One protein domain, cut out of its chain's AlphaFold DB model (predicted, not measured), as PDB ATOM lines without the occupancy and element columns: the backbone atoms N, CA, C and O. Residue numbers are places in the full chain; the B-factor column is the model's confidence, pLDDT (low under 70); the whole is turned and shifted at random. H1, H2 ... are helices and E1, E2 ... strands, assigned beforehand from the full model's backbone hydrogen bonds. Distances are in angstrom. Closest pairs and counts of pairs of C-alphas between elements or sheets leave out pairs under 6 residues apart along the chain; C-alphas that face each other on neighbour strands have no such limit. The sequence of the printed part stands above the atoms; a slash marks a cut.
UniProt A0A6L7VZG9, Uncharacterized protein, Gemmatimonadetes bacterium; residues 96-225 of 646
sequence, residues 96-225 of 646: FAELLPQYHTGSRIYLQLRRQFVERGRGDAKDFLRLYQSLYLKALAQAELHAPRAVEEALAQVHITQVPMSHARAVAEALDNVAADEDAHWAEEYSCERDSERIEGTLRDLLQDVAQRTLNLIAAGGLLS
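This is residues 96 to 225 of the 646 residues of an uncharacterized protein of Gemmatimonadetes bacterium (UniProt A0A6L7VZG9). Two long helices, H1 and H6, lie side by side and run opposite ways, and H2 crosses H6 to complete a three-helix core. The strand hairpin E1 and E2 packs on H1 through E1, H4 packs across the last residues of H2, and H3 lies far out, apart from the other named elements. The 130 printed residues hold, in order, H1 H2 H3 H4 H5 E1 E2 H6, mostly helix, with one antiparallel sheet, E1 - E2. The whole is only just loose, close to compact, with a radius of gyration of the C-alphas of 16.9 A, and only just flat, spanning 54 by 36 by 19 A.

Find C-alpha 96 at (10.962, 35.815, 18.489); H1 runs from there to residue 119, 34.4 A. H2 takes residues 125 to 141, 24.3 A, then come H3, 150 to 157, H4, 166 to 176, and H5, 184 to 187. E1 is 189 to 194 and E2 197 to 202. H6, residues 203 to 225, runs 32.5 A to C-alpha 225 at (3.925, 40.526, 24.484).

Start at the hubs H2 and H6, which touch at a steep tilt of 59 degrees, closest at the C-alphas of Tyr 136 and Ala 211, 5.3 A. H1 touches H6 at Gly 106 and Val 210, C-alphas 4.8 A apart. H1 and H2 form a helical hairpin, closest at the C-alphas of Arg 114 and Phe 128, 6.4 A. H4 touches H2 at Glu 173 and Ala 141, C-alphas 4.5 A apart. H5 touches H6, closest at the C-alphas of Trp 186 and Arg 204, 4.9 A. In the hairpin E1 and E2, N 192 and O 199 are within hydrogen-bond range at 2.9 A. Every O i to N i+4 pair is within range in H2, H3, H4 and H6, and 18 of 20 in H1; H5 is too short for one.

The C-alphas of Gly 121 and Ala 154 are farthest apart, 53.6 A. The printed part has no cut and no long link. Residues 176 to 182 have pLDDT under 70.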
ATOM      1  N   PHE A  96      11.059  36.567  17.238       98.06
ATOM      2  CA  PHE A  96      10.962  35.815  18.489       98.06
ATOM      3  C   PHE A  96      11.135  34.304  18.258       98.06
ATOM      4  O   PHE A  96      11.925  33.662  18.953       98.06
ATOM      5  N   ALA A  97      10.440  33.747  17.264       96.81
ATOM      6  CA  ALA A  97      10.511  32.335  16.907       96.81
ATOM      7  C   ALA A  97      11.913  31.931  16.419       96.81
ATOM      8  O   ALA A  97      12.400  30.860  16.776       96.81
ATOM      9  N   GLU A  98      12.593  32.804  15.671       96.94
ATOM     10  CA  GLU A  98      13.974  32.596  15.212       96.94
ATOM     11  C   GLU A  98      15.007  32.641  16.354       96.94
ATOM     12  O   GLU A  98      16.014  31.926  16.328       96.94
ATOM     13  N   LEU A  99      14.774  33.479  17.367       97.50
ATOM     14  CA  LEU A  99      15.688  33.674  18.496       97.50
ATOM     15  C   LEU A  99      15.505  32.638  19.613       97.50
ATOM     16  O   LEU A  99      16.455  32.373  20.353       97.50
ATOM     17  N   LEU A 100      14.324  32.030  19.751       96.62
ATOM     18  CA  LEU A 100      14.036  31.095  20.843       96.62
ATOM     19  C   LEU A 100      14.984  29.869  20.863       96.62
ATOM     20  O   LEU A 100      15.576  29.603  21.915       96.62
ATOM     21  N   PRO A 101      15.253  29.167  19.740       94.69
ATOM     22  CA  PRO A 101      16.255  28.094  19.710       94.69
ATOM     23  C   PRO A 101      17.674  28.582  20.049       94.69
ATOM     24  O   PRO A 101      18.450  27.887  20.713       94.69
ATOM     25  N   GLN A 102      18.019  29.809  19.645       94.81
ATOM     26  CA  GLN A 102      19.328  30.405  19.929       94.81
ATOM     27  C   GLN A 102      19.506  30.684  21.422       94.81
ATOM     28  O   GLN A 102      20.584  30.465  21.973       94.81
ATOM     29  N   TYR A 103      18.447  31.126  22.096       96.69
ATOM     30  CA  TYR A 103      18.432  31.275  23.546       96.69
ATOM     31  C   TYR A 103      18.610  29.932  24.268       96.69
ATOM     32  O   TYR A 103      19.384  29.841  25.224       96.69
ATOM     33  N   HIS A 104      17.942  28.871  23.805       95.31
ATOM     34  CA  HIS A 104      18.121  27.532  24.370       95.31
ATOM     35  C   HIS A 104      19.558  27.036  24.194       95.31
ATOM     36  O   HIS A 104      20.153  26.520  25.141       95.31
ATOM     37  N   THR A 105      20.159  27.296  23.036       93.44
ATOM     38  CA  THR A 105      21.584  27.043  22.787       93.44
ATOM     39  C   THR A 105      22.471  27.804  23.779       93.44
ATOM     40  O   THR A 105      23.337  27.207  24.419       93.44
ATOM     41  N   GLY A 106      22.207  29.097  23.998       95.00
ATOM     42  CA  GLY A 106      22.910  29.905  25.000       95.00
ATOM     43  C   GLY A 106      22.746  29.375  26.431       95.00
ATOM     44  O   GLY A 106      23.706  29.343  27.196       95.00
ATOM     45  N   SER A 107      21.558  28.879  26.785       94.50
ATOM     46  CA  SER A 107      21.296  28.264  28.096       94.50
ATOM     47  C   SER A 107      22.144  27.009  28.316       94.50
ATOM     48  O   SER A 107      22.688  26.809  29.401       94.50
ATOM     49  N   ARG A 108      22.318  26.183  27.278       94.06
ATOM     50  CA  ARG A 108      23.189  25.000  27.331       94.06
ATOM     51  C   ARG A 108      24.661  25.384  27.491       94.06
ATOM     52  O   ARG A 108      25.344  24.813  28.339       94.06
ATOM     53  N   ILE A 109      25.127  26.393  26.750       95.19
ATOM     54  CA  ILE A 109      26.485  26.946  26.895       95.19
ATOM     55  C   ILE A 109      26.704  27.433  28.334       95.19
ATOM     56  O   ILE A 109      27.679  27.040  28.973       95.19
ATOM     57  N   TYR A 110      25.767  28.210  28.887       95.75
ATOM     58  CA  TYR A 110      25.832  28.693  30.269       95.75
ATOM     59  C   TYR A 110      26.005  27.554  31.287       95.75
ATOM     60  O   TYR A 110      26.872  27.630  32.158       95.75
ATOM     61  N   LEU A 111      25.215  26.479  31.167       94.25
ATOM     62  CA  LEU A 111      25.295  25.323  32.070       94.25
ATOM     63  C   LEU A 111      26.650  24.610  31.976       94.25
ATOM     64  O   LEU A 111      27.244  24.290  33.008       94.25
ATOM     65  N   GLN A 112      27.165  24.406  30.762       94.19
ATOM     66  CA  GLN A 112      28.469  23.774  30.544       94.19
ATOM     67  C   GLN A 112      29.624  24.615  31.109       94.19
ATOM     68  O   GLN A 112      30.534  24.067  31.734       94.19
ATOM     69  N   LEU A 113      29.582  25.938  30.923       95.44
ATOM     70  CA  LEU A 113      30.581  26.860  31.466       95.44
ATOM     71  C   LEU A 113      30.543  26.893  32.994       95.44
ATOM     72  O   LEU A 113      31.592  26.792  33.629       95.44
ATOM     73  N   ARG A 114      29.342  26.963  33.586       94.44
ATOM     74  CA  ARG A 114      29.159  26.918  35.043       94.44
ATOM     75  C   ARG A 114      29.771  25.650  35.625       94.44
ATOM     76  O   ARG A 114      30.499  25.721  36.612       94.44
ATOM     77  N   ARG A 115      29.483  24.497  35.014       92.69
ATOM     78  CA  ARG A 115      30.008  23.202  35.458       92.69
ATOM     79  C   ARG A 115      31.535  23.188  35.423       92.69
ATOM     80  O   ARG A 115      32.160  22.919  36.443       92.69
ATOM     81  N   GLN A 116      32.129  23.573  34.294       94.50
ATOM     82  CA  GLN A 116      33.584  23.638  34.156       94.50
ATOM     83  C   GLN A 116      34.231  24.603  35.151       94.50
ATOM     84  O   GLN A 116      35.284  24.291  35.697       94.50
ATOM     85  N   PHE A 117      33.622  25.763  35.403       95.25
ATOM     86  CA  PHE A 117      34.141  26.743  36.356       95.25
ATOM     87  C   PHE A 117      34.248  26.154  37.772       95.25
ATOM     88  O   PHE A 117      35.288  26.278  38.427       95.25
ATOM     89  N   VAL A 118      33.197  25.453  38.215       93.12
ATOM     90  CA  VAL A 118      33.150  24.797  39.531       93.12
ATOM     91  C   VAL A 118      34.108  23.602  39.589       93.12
ATOM     92  O   VAL A 118      34.897  23.495  40.525       93.12
ATOM     93  N   GLU A 119      34.109  22.735  38.574       92.75
ATOM     94  CA  GLU A 119      34.983  21.550  38.508       92.75
ATOM     95  C   GLU A 119      36.476  21.911  38.475       92.75
ATOM     96  O   GLU A 119      37.303  21.201  39.046       92.75
ATOM     97  N   ARG A 120      36.832  23.044  37.857       94.94
ATOM     98  CA  ARG A 120      38.204  23.584  37.842       94.94
ATOM     99  C   ARG A 120      38.600  24.277  39.154       94.94
ATOM    100  O   ARG A 120      39.722  24.776  39.255       94.94
ATOM    101  N   GLY A 121      37.708  24.341  40.145       93.12
ATOM    102  CA  GLY A 121      37.968  24.958  41.445       93.12
ATOM    103  C   GLY A 121      38.150  26.476  41.385       93.12
ATOM    104  O   GLY A 121      38.915  27.025  42.177       93.12
ATOM    105  N   ARG A 122      37.494  27.161  40.435       92.94
ATOM    106  CA  ARG A 122      37.584  28.628  40.270       92.94
ATOM    107  C   ARG A 122      36.634  29.417  41.174       92.94
ATOM    108  O   ARG A 122      36.767  30.628  41.280       92.94
ATOM    109  N   GLY A 123      35.718  28.735  41.851       93.06
ATOM    110  CA  GLY A 123      34.744  29.311  42.773       93.06
ATOM    111  C   GLY A 123      33.489  28.448  42.833       93.06
ATOM    112  O   GLY A 123      33.471  27.331  42.305       93.06
ATOM    113  N   ASP A 124      32.440  28.961  43.469       92.12
ATOM    114  CA  ASP A 124      31.143  28.285  43.516       92.12
ATOM    115  C   ASP A 124      30.169  28.783  42.422       92.12
ATOM    116  O   ASP A 124      30.466  29.657  41.602       92.12
ATOM    117  N   ALA A 125      28.961  28.215  42.396       89.69
ATOM    118  CA  ALA A 125      27.917  28.617  41.453       89.69
ATOM    119  C   ALA A 125      27.464  30.083  41.618       89.69
ATOM    120  O   ALA A 125      26.985  30.686  40.656       89.69
ATOM    121  N   LYS A 126      27.584  30.663  42.819       90.38
ATOM    122  CA  LYS A 126      27.232  32.064  43.087       90.38
ATOM    123  C   LYS A 126      28.323  33.000  42.585       90.38
ATOM    124  O   LYS A 126      27.986  34.057  42.053       90.38
ATOM    125  N   ASP A 127      29.590  32.613  42.717       92.19
ATOM    126  CA  ASP A 127      30.716  33.338  42.130       92.19
ATOM    127  C   ASP A 127      30.560  33.424  40.610       92.19
ATOM    128  O   ASP A 127      30.580  34.523  40.055       92.19
ATOM    129  N   PHE A 128      30.274  32.292  39.957       94.44
ATOM    130  CA  PHE A 128      29.999  32.243  38.519       94.44
ATOM    131  C   PHE A 128      28.794  33.104  38.110       94.44
ATOM    132  O   PHE A 128      28.855  33.862  37.143       94.44
ATOM    133  N   LEU A 129      27.693  33.043  38.868       92.81
ATOM    134  CA  LEU A 129      26.514  33.870  38.598       92.81
ATOM    135  C   LEU A 129      26.827  35.367  38.713       92.81
ATOM    136  O   LEU A 129      26.354  36.163  37.904       92.81
ATOM    137  N   ARG A 130      27.626  35.771  39.706       90.88
ATOM    138  CA  ARG A 130      28.038  37.170  39.883       90.88
ATOM    139  C   ARG A 130      28.866  37.665  38.696       90.88
ATOM    140  O   ARG A 130      28.656  38.798  38.269       90.88
ATOM    141  N   LEU A 131      29.756  36.819  38.172       92.25
ATOM    142  CA  LEU A 131      30.510  37.075  36.946       92.25
ATOM    143  C   LEU A 131      29.562  37.279  35.758       92.25
ATOM    144  O   LEU A 131      29.581  38.326  35.118       92.25
ATOM    145  N   TYR A 132      28.659  36.335  35.499       94.06
ATOM    146  CA  TYR A 132      27.703  36.478  34.401       94.06
ATOM    147  C   TYR A 132      26.836  37.745  34.527       94.06
ATOM    148  O   TYR A 132      26.633  38.463  33.552       94.06
ATOM    149  N   GLN A 133      26.364  38.074  35.734       91.50
ATOM    150  CA  GLN A 133      25.511  39.243  35.956       91.50
ATOM    151  C   GLN A 133      26.203  40.578  35.684       91.50
ATOM    152  O   GLN A 133      25.516  41.533  35.322       91.50
ATOM    153  N   SER A 134      27.522  40.681  35.867       88.81
ATOM    154  CA  SER A 134      28.233  41.914  35.520       88.81
ATOM    155  C   SER A 134      28.274  42.117  34.004       88.81
ATOM    156  O   SER A 134      27.949  43.207  33.535       88.81
ATOM    157  N   LEU A 135      28.556  41.057  33.237       90.69
ATOM    158  CA  LEU A 135      28.509  41.087  31.772       90.69
ATOM    159  C   LEU A 135      27.087  41.323  31.251       90.69
ATOM    160  O   LEU A 135      26.898  42.118  30.335       90.69
ATOM    161  N   TYR A 136      26.084  40.699  31.873       92.50
ATOM    162  CA  TYR A 136      24.678  40.904  31.531       92.50
ATOM    163  C   TYR A 136      24.258  42.370  31.679       92.50
ATOM    164  O   TYR A 136      23.609  42.913  30.792       92.50
ATOM    165  N   LEU A 137      24.628  43.030  32.785       90.75
ATOM    166  CA  LEU A 137      24.295  44.443  33.001       90.75
ATOM    167  C   LEU A 137      24.979  45.356  31.982       90.75
ATOM    168  O   LEU A 137      24.332  46.273  31.482       90.75
ATOM    169  N   LYS A 138      26.240  45.072  31.640       89.25
ATOM    170  CA  LYS A 138      26.980  45.803  30.603       89.25
ATOM    171  C   LYS A 138      26.321  45.647  29.232       89.25
ATOM    172  O   LYS A 138      26.082  46.633  28.543       89.25
ATOM    173  N   ALA A 139      25.951  44.419  28.868       91.44
ATOM    174  CA  ALA A 139      25.242  44.139  27.623       91.44
ATOM    175  C   ALA A 139      23.852  44.803  27.591       91.44
ATOM    176  O   ALA A 139      23.479  45.397  26.585       91.44
ATOM    177  N   LEU A 140      23.107  44.782  28.703       91.94
ATOM    178  CA  LEU A 140      21.802  45.442  28.820       91.94
ATOM    179  C   LEU A 140      21.913  46.967  28.694       91.94
ATOM    180  O   LEU A 140      21.066  47.582  28.054       91.94
ATOM    181  N   ALA A 141      22.948  47.580  29.277       90.38
ATOM    182  CA  ALA A 141      23.207  49.015  29.149       90.38
ATOM    183  C   ALA A 141      23.503  49.430  27.697       90.38
ATOM    184  O   ALA A 141      23.167  50.536  27.288       90.38
ATOM    185  N   GLN A 142      24.097  48.527  26.914       89.88
ATOM    186  CA  GLN A 142      24.457  48.742  25.510       89.88
ATOM    187  C   GLN A 142      23.386  48.253  24.523       89.88
ATOM    188  O   GLN A 142      23.560  48.402  23.316       89.88
ATOM    189  N   ALA A 143      22.288  47.671  25.012       88.62
ATOM    190  CA  ALA A 143      21.268  47.078  24.163       88.62
ATOM    191  C   ALA A 143      20.557  48.131  23.296       88.62
ATOM    192  O   ALA A 143      20.099  49.182  23.772       88.62
ATOM    193  N   GLU A 144      20.405  47.821  22.012       88.31
ATOM    194  CA  GLU A 144      19.569  48.611  21.116       88.31
ATOM    195  C   GLU A 144      18.096  48.415  21.486       88.31
ATOM    196  O   GLU A 144      17.608  47.293  21.638       88.31
ATOM    197  N   LEU A 145      17.387  49.527  21.677       88.44
ATOM    198  CA  LEU A 145      15.954  49.500  21.945       88.44
ATOM    199  C   LEU A 145      15.190  49.437  20.628       88.44
ATOM    200  O   LEU A 145      15.607  50.018  19.625       88.44
ATOM    201  N   HIS A 146      14.035  48.776  20.654       88.69
ATOM    202  CA  HIS A 146      13.112  48.799  19.529       88.69
ATOM    203  C   HIS A 146      12.682  50.240  19.227       88.69
ATOM    204  O   HIS A 146      12.282  50.964  20.139       88.69
ATOM    205  N   ALA A 147      12.744  50.633  17.955       90.88
ATOM    206  CA  ALA A 147      12.196  51.900  17.492       90.88
ATOM    207  C   ALA A 147      10.669  51.757  17.341       90.88
ATOM    208  O   ALA A 147      10.234  51.025  16.447       90.88
ATOM    209  N   PRO A 148       9.859  52.393  18.210       89.94
ATOM    210  CA  PRO A 148       8.407  52.279  18.142       89.94
ATOM    211  C   PRO A 148       7.855  52.908  16.858       89.94
ATOM    212  O   PRO A 148       8.407  53.866  16.316       89.94
ATOM    213  N   ARG A 149       6.725  52.387  16.376       91.44
ATOM    214  CA  ARG A 149       5.935  53.044  15.322       91.44
ATOM    215  C   ARG A 149       5.253  54.304  15.867       91.44
ATOM    216  O   ARG A 149       4.995  54.389  17.063       91.44
ATOM    217  N   ALA A 150       4.843  55.226  14.990       91.75
ATOM    218  CA  ALA A 150       4.154  56.466  15.388       91.75
ATOM    219  C   ALA A 150       2.920  56.223  16.284       91.75
ATOM    220  O   ALA A 150       2.716  56.914  17.278       91.75
ATOM    221  N   VAL A 151       2.128  55.190  15.983       91.00
ATOM    222  CA  VAL A 151       1.019  54.751  16.846       91.00
ATOM    223  C   VAL A 151       1.483  54.243  18.212       91.00
ATOM    224  O   VAL A 151       0.852  54.527  19.222       91.00
ATOM    225  N   GLU A 152       2.585  53.496  18.277       93.56
ATOM    226  CA  GLU A 152       3.110  52.939  19.523       93.56
ATOM    227  C   GLU A 152       3.675  54.069  20.395       93.56
ATOM    228  O   GLU A 152       3.478  54.061  21.607       93.56
ATOM    229  N   GLU A 153       4.287  55.087  19.781       93.06
ATOM    230  CA  GLU A 153       4.680  56.328  20.453       93.06
ATOM    231  C   GLU A 153       3.466  57.083  21.005       93.06
ATOM    232  O   GLU A 153       3.462  57.461  22.178       93.06
ATOM    233  N   ALA A 154       2.418  57.268  20.199       92.56
ATOM    234  CA  ALA A 154       1.199  57.951  20.626       92.56
ATOM    235  C   ALA A 154       0.487  57.193  21.762       92.56
ATOM    236  O   ALA A 154       0.128  57.781  22.784       92.56
ATOM    237  N   LEU A 155       0.362  55.868  21.649       92.56
ATOM    238  CA  LEU A 155      -0.194  55.009  22.695       92.56
ATOM    239  C   LEU A 155       0.663  55.007  23.970       92.56
ATOM    240  O   LEU A 155       0.122  54.876  25.069       92.56
ATOM    241  N   ALA A 156       1.984  55.178  23.864       90.62
ATOM    242  CA  ALA A 156       2.856  55.311  25.029       90.62
ATOM    243  C   ALA A 156       2.628  56.638  25.775       90.62
ATOM    244  O   ALA A 156       2.675  56.659  27.007       90.62
ATOM    245  N   GLN A 157       2.310  57.729  25.063       90.25
ATOM    246  CA  GLN A 157       1.973  59.026  25.673       90.25
ATOM    247  C   GLN A 157       0.686  58.968  26.505       90.25
ATOM    248  O   GLN A 157       0.580  59.657  27.518       90.25
ATOM    249  N   VAL A 158      -0.261  58.109  26.118       89.12
ATOM    250  CA  VAL A 158      -1.487  57.831  26.885       89.12
ATOM    251  C   VAL A 158      -1.374  56.590  27.782       89.12
ATOM    252  O   VAL A 158      -2.385  56.120  28.300       89.12
ATOM    253  N   HIS A 159      -0.154  56.089  28.009       88.81
ATOM    254  CA  HIS A 159       0.184  54.982  28.915       88.81
ATOM    255  C   HIS A 159      -0.431  53.611  28.582       88.81
ATOM    256  O   HIS A 159      -0.550  52.774  29.466       88.81
ATOM    257  N   ILE A 160      -0.789  53.346  27.324       89.69
ATOM    258  CA  ILE A 160      -1.344  52.049  26.891       89.69
ATOM    259  C   ILE A 160      -0.250  51.029  26.560       89.69
ATOM    260  O   ILE A 160      -0.441  49.823  26.708       89.69
ATOM    261  N   THR A 161       0.901  51.505  26.094       89.25
ATOM    262  CA  THR A 161       2.035  50.666  25.696       89.25
ATOM    263  C   THR A 161       3.355  51.263  26.180       89.25
ATOM    264  O   THR A 161       3.400  52.384  26.688       89.25
ATOM    265  N   GLN A 162       4.441  50.506  26.046       85.94
ATOM    266  CA  GLN A 162       5.788  50.927  26.421       85.94
ATOM    267  C   GLN A 162       6.833  50.297  25.501       85.94
ATOM    268  O   GLN A 162       6.633  49.200  24.979       85.94
ATOM    269  N   VAL A 163       7.979  50.962  25.349       89.19
ATOM    270  CA  VAL A 163       9.120  50.399  24.618       89.19
ATOM    271  C   VAL A 163       9.755  49.287  25.468       89.19
ATOM    272  O   VAL A 163      10.200  49.582  26.586       89.19
ATOM    273  N   PRO A 164       9.820  48.032  24.977       88.94
ATOM    274  CA  PRO A 164      10.440  46.921  25.702       88.94
ATOM    275  C   PRO A 164      11.869  47.242  26.145       88.94
ATOM    276  O   PRO A 164      12.595  47.939  25.438       88.94
ATOM    277  N   MET A 165      12.278  46.742  27.315       89.25
ATOM    278  CA  MET A 165      13.594  46.966  27.936       89.25
ATOM    279  C   MET A 165      13.986  48.418  28.249       89.25
ATOM    280  O   MET A 165      15.005  48.619  28.909       89.25
ATOM    281  N   SER A 166      13.215  49.434  27.848       89.25
ATOM    282  CA  SER A 166      13.587  50.850  28.021       89.25
ATOM    283  C   SER A 166      13.913  51.206  29.476       89.25
ATOM    284  O   SER A 166      14.961  51.787  29.763       89.25
ATOM    285  N   HIS A 167      13.066  50.780  30.418       87.31
ATOM    286  CA  HIS A 167      13.293  50.974  31.850       87.31
ATOM    287  C   HIS A 167      14.514  50.193  32.356       87.31
ATOM    288  O   HIS A 167      15.353  50.742  33.075       87.31
ATOM    289  N   ALA A 168      14.621  48.912  31.992       88.56
ATOM    290  CA  ALA A 168      15.694  48.036  32.456       88.56
ATOM    291  C   ALA A 168      17.071  48.519  31.972       88.56
ATOM    292  O   ALA A 168      18.018  48.555  32.761       88.56
ATOM    293  N   ARG A 169      17.160  48.964  30.713       91.50
ATOM    294  CA  ARG A 169      18.363  49.558  30.128       91.50
ATOM    295  C   ARG A 169      18.763  50.850  30.832       91.50
ATOM    296  O   ARG A 169      19.905  50.946  31.264       91.50
ATOM    297  N   ALA A 170      17.848  51.806  31.012       88.38
ATOM    298  CA  ALA A 170      18.169  53.076  31.677       88.38
ATOM    299  C   ALA A 170      18.724  52.863  33.101       88.38
ATOM    300  O   ALA A 170      19.634  53.554  33.558       88.38
ATOM    301  N   VAL A 171      18.200  51.859  33.813       87.06
ATOM    302  CA  VAL A 171      18.730  51.449  35.119       87.06
ATOM    303  C   VAL A 171      20.104  50.783  34.993       87.06
ATOM    304  O   VAL A 171      20.965  51.022  35.839       87.06
ATOM    305  N   ALA A 172      20.317  49.940  33.981       88.38
ATOM    306  CA  ALA A 172      21.601  49.288  33.738       88.38
ATOM    307  C   ALA A 172      22.702  50.297  33.380       88.38
ATOM    308  O   ALA A 172      23.769  50.232  33.980       88.38
ATOM    309  N   GLU A 173      22.427  51.283  32.520       88.38
ATOM    310  CA  GLU A 173      23.342  52.390  32.185       88.38
ATOM    311  C   GLU A 173      23.803  53.146  33.443       88.38
ATOM    312  O   GLU A 173      24.983  53.457  33.608       88.38
ATOM    313  N   ALA A 174      22.890  53.385  34.389       85.12
ATOM    314  CA  ALA A 174      23.228  54.028  35.657       85.12
ATOM    315  C   ALA A 174      24.129  53.159  36.561       85.12
ATOM    316  O   ALA A 174      24.844  53.696  37.409       85.12
ATOM    317  N   LEU A 175      24.086  51.831  36.407       81.00
ATOM    318  CA  LEU A 175      24.864  50.866  37.190       81.00
ATOM    319  C   LEU A 175      26.191  50.459  36.523       81.00
ATOM    320  O   LEU A 175      27.104  50.059  37.243       81.00
ATOM    321  N   ASP A 176      26.305  50.557  35.194       68.38
ATOM    322  CA  ASP A 176      27.487  50.156  34.408       68.38
ATOM    323  C   ASP A 176      28.732  51.002  34.739       68.38
ATOM    324  O   ASP A 176      29.861  50.517  34.719       68.38
ATOM    325  N   ASN A 177      28.529  52.238  35.208       57.75
ATOM    326  CA  ASN A 177      29.587  53.164  35.638       57.75
ATOM    327  C   ASN A 177      30.393  52.714  36.887       57.75
ATOM    328  O   ASN A 177      31.190  53.490  37.414       57.75
ATOM    329  N   VAL A 178      30.200  51.488  37.389       55.22
ATOM    330  CA  VAL A 178      30.859  50.915  38.586       55.22
ATOM    331  C   VAL A 178      31.729  49.688  38.219       55.22
ATOM    332  O   VAL A 178      31.922  48.792  39.031       55.22
ATOM    333  N   ALA A 179      32.205  49.624  36.971       56.09
ATOM    334  CA  ALA A 179      32.652  48.427  36.247       56.09
ATOM    335  C   ALA A 179      33.449  47.336  37.004       56.09
ATOM    336  O   ALA A 179      34.383  47.580  37.766       56.09
ATOM    337  N   ALA A 180      33.103  46.094  36.639       56.88
ATOM    338  CA  ALA A 180      33.738  44.816  36.962       56.88
ATOM    339  C   ALA A 180      34.696  44.356  35.837       56.88
ATOM    340  O   ALA A 180      34.589  43.235  35.334       56.88
ATOM    341  N   ASP A 181      35.593  45.237  35.388       61.09
ATOM    342  CA  ASP A 181      36.494  44.952  34.257       61.09
ATOM    343  C   ASP A 181      37.805  44.233  34.663       61.09
ATOM    344  O   ASP A 181      38.551  43.805  33.786       61.09
ATOM    345  N   GLU A 182      38.057  44.015  35.961       68.94
ATOM    346  CA  GLU A 182      39.308  43.434  36.491       68.94
ATOM    347  C   GLU A 182      39.126  42.056  37.168       68.94
ATOM    348  O   GLU A 182      39.638  41.829  38.264       68.94
ATOM    349  N   ASP A 183      38.390  41.119  36.559       83.56
ATOM    350  CA  ASP A 183      38.371  39.733  37.056       83.56
ATOM    351  C   ASP A 183      39.413  38.862  36.335       83.56
ATOM    352  O   ASP A 183      39.468  38.812  35.104       83.56
ATOM    353  N   ALA A 184      40.250  38.161  37.107       86.44
ATOM    354  CA  ALA A 184      41.331  37.328  36.582       86.44
ATOM    355  C   ALA A 184      40.822  36.126  35.767       86.44
ATOM    356  O   ALA A 184      41.548  35.620  34.910       86.44
ATOM    357  N   HIS A 185      39.582  35.687  35.999       90.25
ATOM    358  CA  HIS A 185      38.988  34.548  35.305       90.25
ATOM    359  C   HIS A 185      38.566  34.872  33.866       90.25
ATOM    360  O   HIS A 185      38.325  33.959  33.080       90.25
ATOM    361  N   TRP A 186      38.489  36.154  33.486       92.38
ATOM    362  CA  TRP A 186      38.010  36.571  32.166       92.38
ATOM    363  C   TRP A 186      38.826  36.054  30.994       92.38
ATOM    364  O   TRP A 186      38.235  35.709  29.975       92.38
ATOM    365  N   ALA A 187      40.145  35.975  31.145       91.94
ATOM    366  CA  ALA A 187      41.047  35.506  30.098       91.94
ATOM    367  C   ALA A 187      41.248  33.979  30.107       91.94
ATOM    368  O   ALA A 187      42.050  33.465  29.333       91.94
ATOM    369  N   GLU A 188      40.578  33.243  31.000       94.25
ATOM    370  CA  GLU A 188      40.682  31.784  31.028       94.25
ATOM    371  C   GLU A 188      39.913  31.154  29.861       94.25
ATOM    372  O   GLU A 188      38.776  31.528  29.580       94.25
ATOM    373  N   GLU A 189      40.525  30.158  29.220       95.88
ATOM    374  CA  GLU A 189      39.957  29.439  28.075       95.88
ATOM    375  C   GLU A 189      38.999  28.325  28.512       95.88
ATOM    376  O   GLU A 189      39.320  27.486  29.367       95.88
ATOM    377  N   TYR A 190      37.831  28.273  27.884       96.19
ATOM    378  CA  TYR A 190      36.812  27.249  28.084       96.19
ATOM    379  C   TYR A 190      36.442  26.606  26.749       96.19
ATOM    380  O   TYR A 190      36.585  27.199  25.685       96.19
ATOM    381  N   SER A 191      35.945  25.371  26.814       92.75
ATOM    382  CA  SER A 191      35.459  24.643  25.641       92.75
ATOM    383  C   SER A 191      34.056  24.128  25.909       92.75
ATOM    384  O   SER A 191      33.855  23.463  26.923       92.75
ATOM    385  N   CYS A 192      33.096  24.380  25.030       91.38
ATOM    386  CA  CYS A 192      31.735  23.857  25.160       91.38
ATOM    387  C   CYS A 192      31.244  23.243  23.848       91.38
ATOM    388  O   CYS A 192      31.814  23.469  22.782       91.38
ATOM    389  N   GLU A 193      30.216  22.408  23.943       87.12
ATOM    390  CA  GLU A 193      29.544  21.791  22.808       87.12
ATOM    391  C   GLU A 193      28.323  22.628  22.413       87.12
ATOM    392  O   GLU A 193      27.444  22.899  23.240       87.12
ATOM    393  N   ARG A 194      28.259  23.008  21.137       82.12
ATOM    394  CA  ARG A 194      27.153  23.712  20.488       82.12
ATOM    395  C   ARG A 194      26.735  22.904  19.267       82.12
ATOM    396  O   ARG A 194      27.522  22.781  18.341       82.12
ATOM    397  N   ASP A 195      25.529  22.339  19.276       75.94
ATOM    398  CA  ASP A 195      24.994  21.537  18.161       75.94
ATOM    399  C   ASP A 195      25.964  20.450  17.655       75.94
ATOM    400  O   ASP A 195      26.130  20.240  16.457       75.94
ATOM    401  N   SER A 196      26.629  19.766  18.594       74.94
ATOM    402  CA  SER A 196      27.663  18.751  18.331       74.94
ATOM    403  C   SER A 196      28.976  19.262  17.725       74.94
ATOM    404  O   SER A 196      29.852  18.464  17.391       74.94
ATOM    405  N   GLU A 197      29.175  20.578  17.675       86.06
ATOM    406  CA  GLU A 197      30.461  21.219  17.407       86.06
ATOM    407  C   GLU A 197      31.113  21.697  18.704       86.06
ATOM    408  O   GLU A 197      30.463  22.254  19.591       86.06
ATOM    409  N   ARG A 198      32.429  21.517  18.820       87.38
ATOM    410  CA  ARG A 198      33.200  22.079  19.930       87.38
ATOM    411  C   ARG A 198      33.558  23.526  19.608       87.38
ATOM    412  O   ARG A 198      34.239  23.779  18.619       87.38
ATOM    413  N   ILE A 199      33.150  24.446  20.473       92.69
ATOM    414  CA  ILE A 199      33.569  25.848  20.440       92.69
ATOM    415  C   ILE A 199      34.526  26.121  21.601       92.69
ATOM    416  O   ILE A 199      34.341  25.604  22.705       92.69
ATOM    417  N   GLU A 200      35.560  26.914  21.342       93.00
ATOM    418  CA  GLU A 200      36.556  27.334  22.330       93.00
ATOM    419  C   GLU A 200      36.623  28.858  22.363       93.00
ATOM    420  O   GLU A 200      36.405  29.517  21.344       93.00
ATOM    421  N   GLY A 201      36.894  29.409  23.538       95.19
ATOM    422  CA  GLY A 201      37.086  30.837  23.719       95.19
ATOM    423  C   GLY A 201      37.217  31.212  25.185       95.19
ATOM    424  O   GLY A 201      37.052  30.383  26.090       95.19
ATOM    425  N   THR A 202      37.469  32.495  25.420       96.25
ATOM    426  CA  THR A 202      37.602  33.012  26.778       96.25
ATOM    427  C   THR A 202      36.266  32.954  27.521       96.25
ATOM    428  O   THR A 202      35.189  33.055  26.921       96.25
ATOM    429  N   LEU A 203      36.311  32.832  28.852       95.56
ATOM    430  CA  LEU A 203      35.109  32.874  29.688       95.56
ATOM    431  C   LEU A 203      34.276  34.131  29.414       95.56
ATOM    432  O   LEU A 203      33.046  34.069  29.388       95.56
ATOM    433  N   ARG A 204      34.956  35.265  29.202       94.44
ATOM    434  CA  ARG A 204      34.322  36.547  28.902       94.44
ATOM    435  C   ARG A 204      33.544  36.495  27.591       94.44
ATOM    436  O   ARG A 204      32.366  36.841  27.596       94.44
ATOM    437  N   ASP A 205      34.176  36.045  26.509       94.69
ATOM    438  CA  ASP A 205      33.560  36.033  25.177       94.69
ATOM    439  C   ASP A 205      32.349  35.097  25.135       94.69
ATOM    440  O   ASP A 205      31.282  35.462  24.638       94.69
ATOM    441  N   LEU A 206      32.481  33.906  25.729       96.50
ATOM    442  CA  LEU A 206      31.406  32.919  25.745       96.50
ATOM    443  C   LEU A 206      30.219  33.379  26.607       96.50
ATOM    444  O   LEU A 206      29.068  33.229  26.197       96.50
ATOM    445  N   LEU A 207      30.457  33.981  27.779       96.00
ATOM    446  CA  LEU A 207      29.372  34.531  28.603       96.00
ATOM    447  C   LEU A 207      28.743  35.791  27.999       96.00
ATOM    448  O   LEU A 207      27.550  36.025  28.205       96.00
ATOM    449  N   GLN A 208      29.506  36.584  27.248       94.88
ATOM    450  CA  GLN A 208      28.973  37.726  26.509       94.88
ATOM    451  C   GLN A 208      28.032  37.273  25.384       94.88
ATOM    452  O   GLN A 208      26.956  37.852  25.237       94.88
ATOM    453  N   ASP A 209      28.366  36.201  24.658       94.81
ATOM    454  CA  ASP A 209      27.461  35.576  23.680       94.81
ATOM    455  C   ASP A 209      26.170  35.062  24.349       94.81
ATOM    456  O   ASP A 209      25.069  35.350  23.873       94.81
ATOM    457  N   VAL A 210      26.267  34.396  25.509       96.75
ATOM    458  CA  VAL A 210      25.088  33.975  26.295       96.75
ATOM    459  C   VAL A 210      24.212  35.172  26.683       96.75
ATOM    460  O   VAL A 210      22.986  35.124  26.517       96.75
ATOM    461  N   ALA A 211      24.818  36.248  27.193       96.00
ATOM    462  CA  ALA A 211      24.093  37.449  27.596       96.00
ATOM    463  C   ALA A 211      23.386  38.102  26.400       96.00
ATOM    464  O   ALA A 211      22.202  38.426  26.498       96.00
ATOM    465  N   GLN A 212      24.067  38.219  25.256       95.62
ATOM    466  CA  GLN A 212      23.498  38.801  24.041       95.62
ATOM    467  C   GLN A 212      22.307  37.989  23.523       95.62
ATOM    468  O   GLN A 212      21.250  38.556  23.256       95.62
ATOM    469  N   ARG A 213      22.431  36.657  23.432       96.06
ATOM    470  CA  ARG A 213      21.322  35.771  23.023       96.06
ATOM    471  C   ARG A 213      20.115  35.918  23.939       96.06
ATOM    472  O   ARG A 213      18.977  35.961  23.472       96.06
ATOM    473  N   THR A 214      20.369  36.017  25.240       96.75
ATOM    474  CA  THR A 214      19.315  36.181  26.240       96.75
ATOM    475  C   THR A 214      18.607  37.522  26.104       96.75
ATOM    476  O   THR A 214      17.380  37.561  26.073       96.75
ATOM    477  N   LEU A 215      19.360  38.613  25.970       96.06
ATOM    478  CA  LEU A 215      18.802  39.953  25.795       96.06
ATOM    479  C   LEU A 215      18.053  40.102  24.469       96.06
ATOM    480  O   LEU A 215      16.979  40.695  24.457       96.06
ATOM    481  N   ASN A 216      18.547  39.500  23.385       96.25
ATOM    482  CA  ASN A 216      17.846  39.476  22.100       96.25
ATOM    483  C   ASN A 216      16.472  38.804  22.226       96.25
ATOM    484  O   ASN A 216      15.475  39.346  21.747       96.25
ATOM    485  N   LEU A 217      16.396  37.650  22.904       97.38
ATOM    486  CA  LEU A 217      15.115  36.982  23.127       97.38
ATOM    487  C   LEU A 217      14.198  37.802  24.048       97.38
ATOM    488  O   LEU A 217      13.008  37.906  23.764       97.38
ATOM    489  N   ILE A 218      14.726  38.398  25.124       96.38
ATOM    490  CA  ILE A 218      13.948  39.280  26.014       96.38
ATOM    491  C   ILE A 218      13.366  40.460  25.226       96.38
ATOM    492  O   ILE A 218      12.186  40.766  25.387       96.38
ATOM    493  N   ALA A 219      14.149  41.082  24.343       95.31
ATOM    494  CA  ALA A 219      13.703  42.184  23.497       95.31
ATOM    495  C   ALA A 219      12.564  41.761  22.557       95.31
ATOM    496  O   ALA A 219      11.510  42.399  22.525       95.31
ATOM    497  N   ALA A 220      12.757  40.658  21.825       97.25
ATOM    498  CA  ALA A 220      11.769  40.140  20.879       97.25
ATOM    499  C   ALA A 220      10.491  39.661  21.586       97.25
ATOM    500  O   ALA A 220       9.381  39.973  21.156       97.25
ATOM    501  N   GLY A 221      10.634  38.962  22.715       97.25
ATOM    502  CA  GLY A 221       9.512  38.533  23.548       97.25
ATOM    503  C   GLY A 221       8.759  39.719  24.149       97.25
ATOM    504  O   GLY A 221       7.531  39.750  24.122       97.25
ATOM    505  N   GLY A 222       9.482  40.738  24.614       95.00
ATOM    506  CA  GLY A 222       8.907  41.994  25.080       95.00
ATOM    507  C   GLY A 222       8.084  42.693  23.998       95.00
ATOM    508  O   GLY A 222       6.969  43.128  24.272       95.00
ATOM    509  N   LEU A 223       8.576  42.742  22.756       96.00
ATOM    510  CA  LEU A 223       7.831  43.306  21.628       96.00
ATOM    511  C   LEU A 223       6.555  42.509  21.322       96.00
ATOM    512  O   LEU A 223       5.482  43.107  21.214       96.00
ATOM    513  N   LEU A 224       6.649  41.176  21.231       97.75
ATOM    514  CA  LEU A 224       5.500  40.302  20.970       97.75
ATOM    515  C   LEU A 224       4.432  40.434  22.063       97.75
ATOM    516  O   LEU A 224       3.261  40.642  21.755       97.75
ATOM    517  N   SER A 225       4.826  40.363  23.336       95.81
ATOM    518  CA  SER A 225       3.925  40.526  24.484       95.81
ATOM    519  C   SER A 225       3.264  41.907  24.494       95.81
ATOM    520  O   SER A 225       2.042  42.003  24.614       95.81
TER     521      SER A 225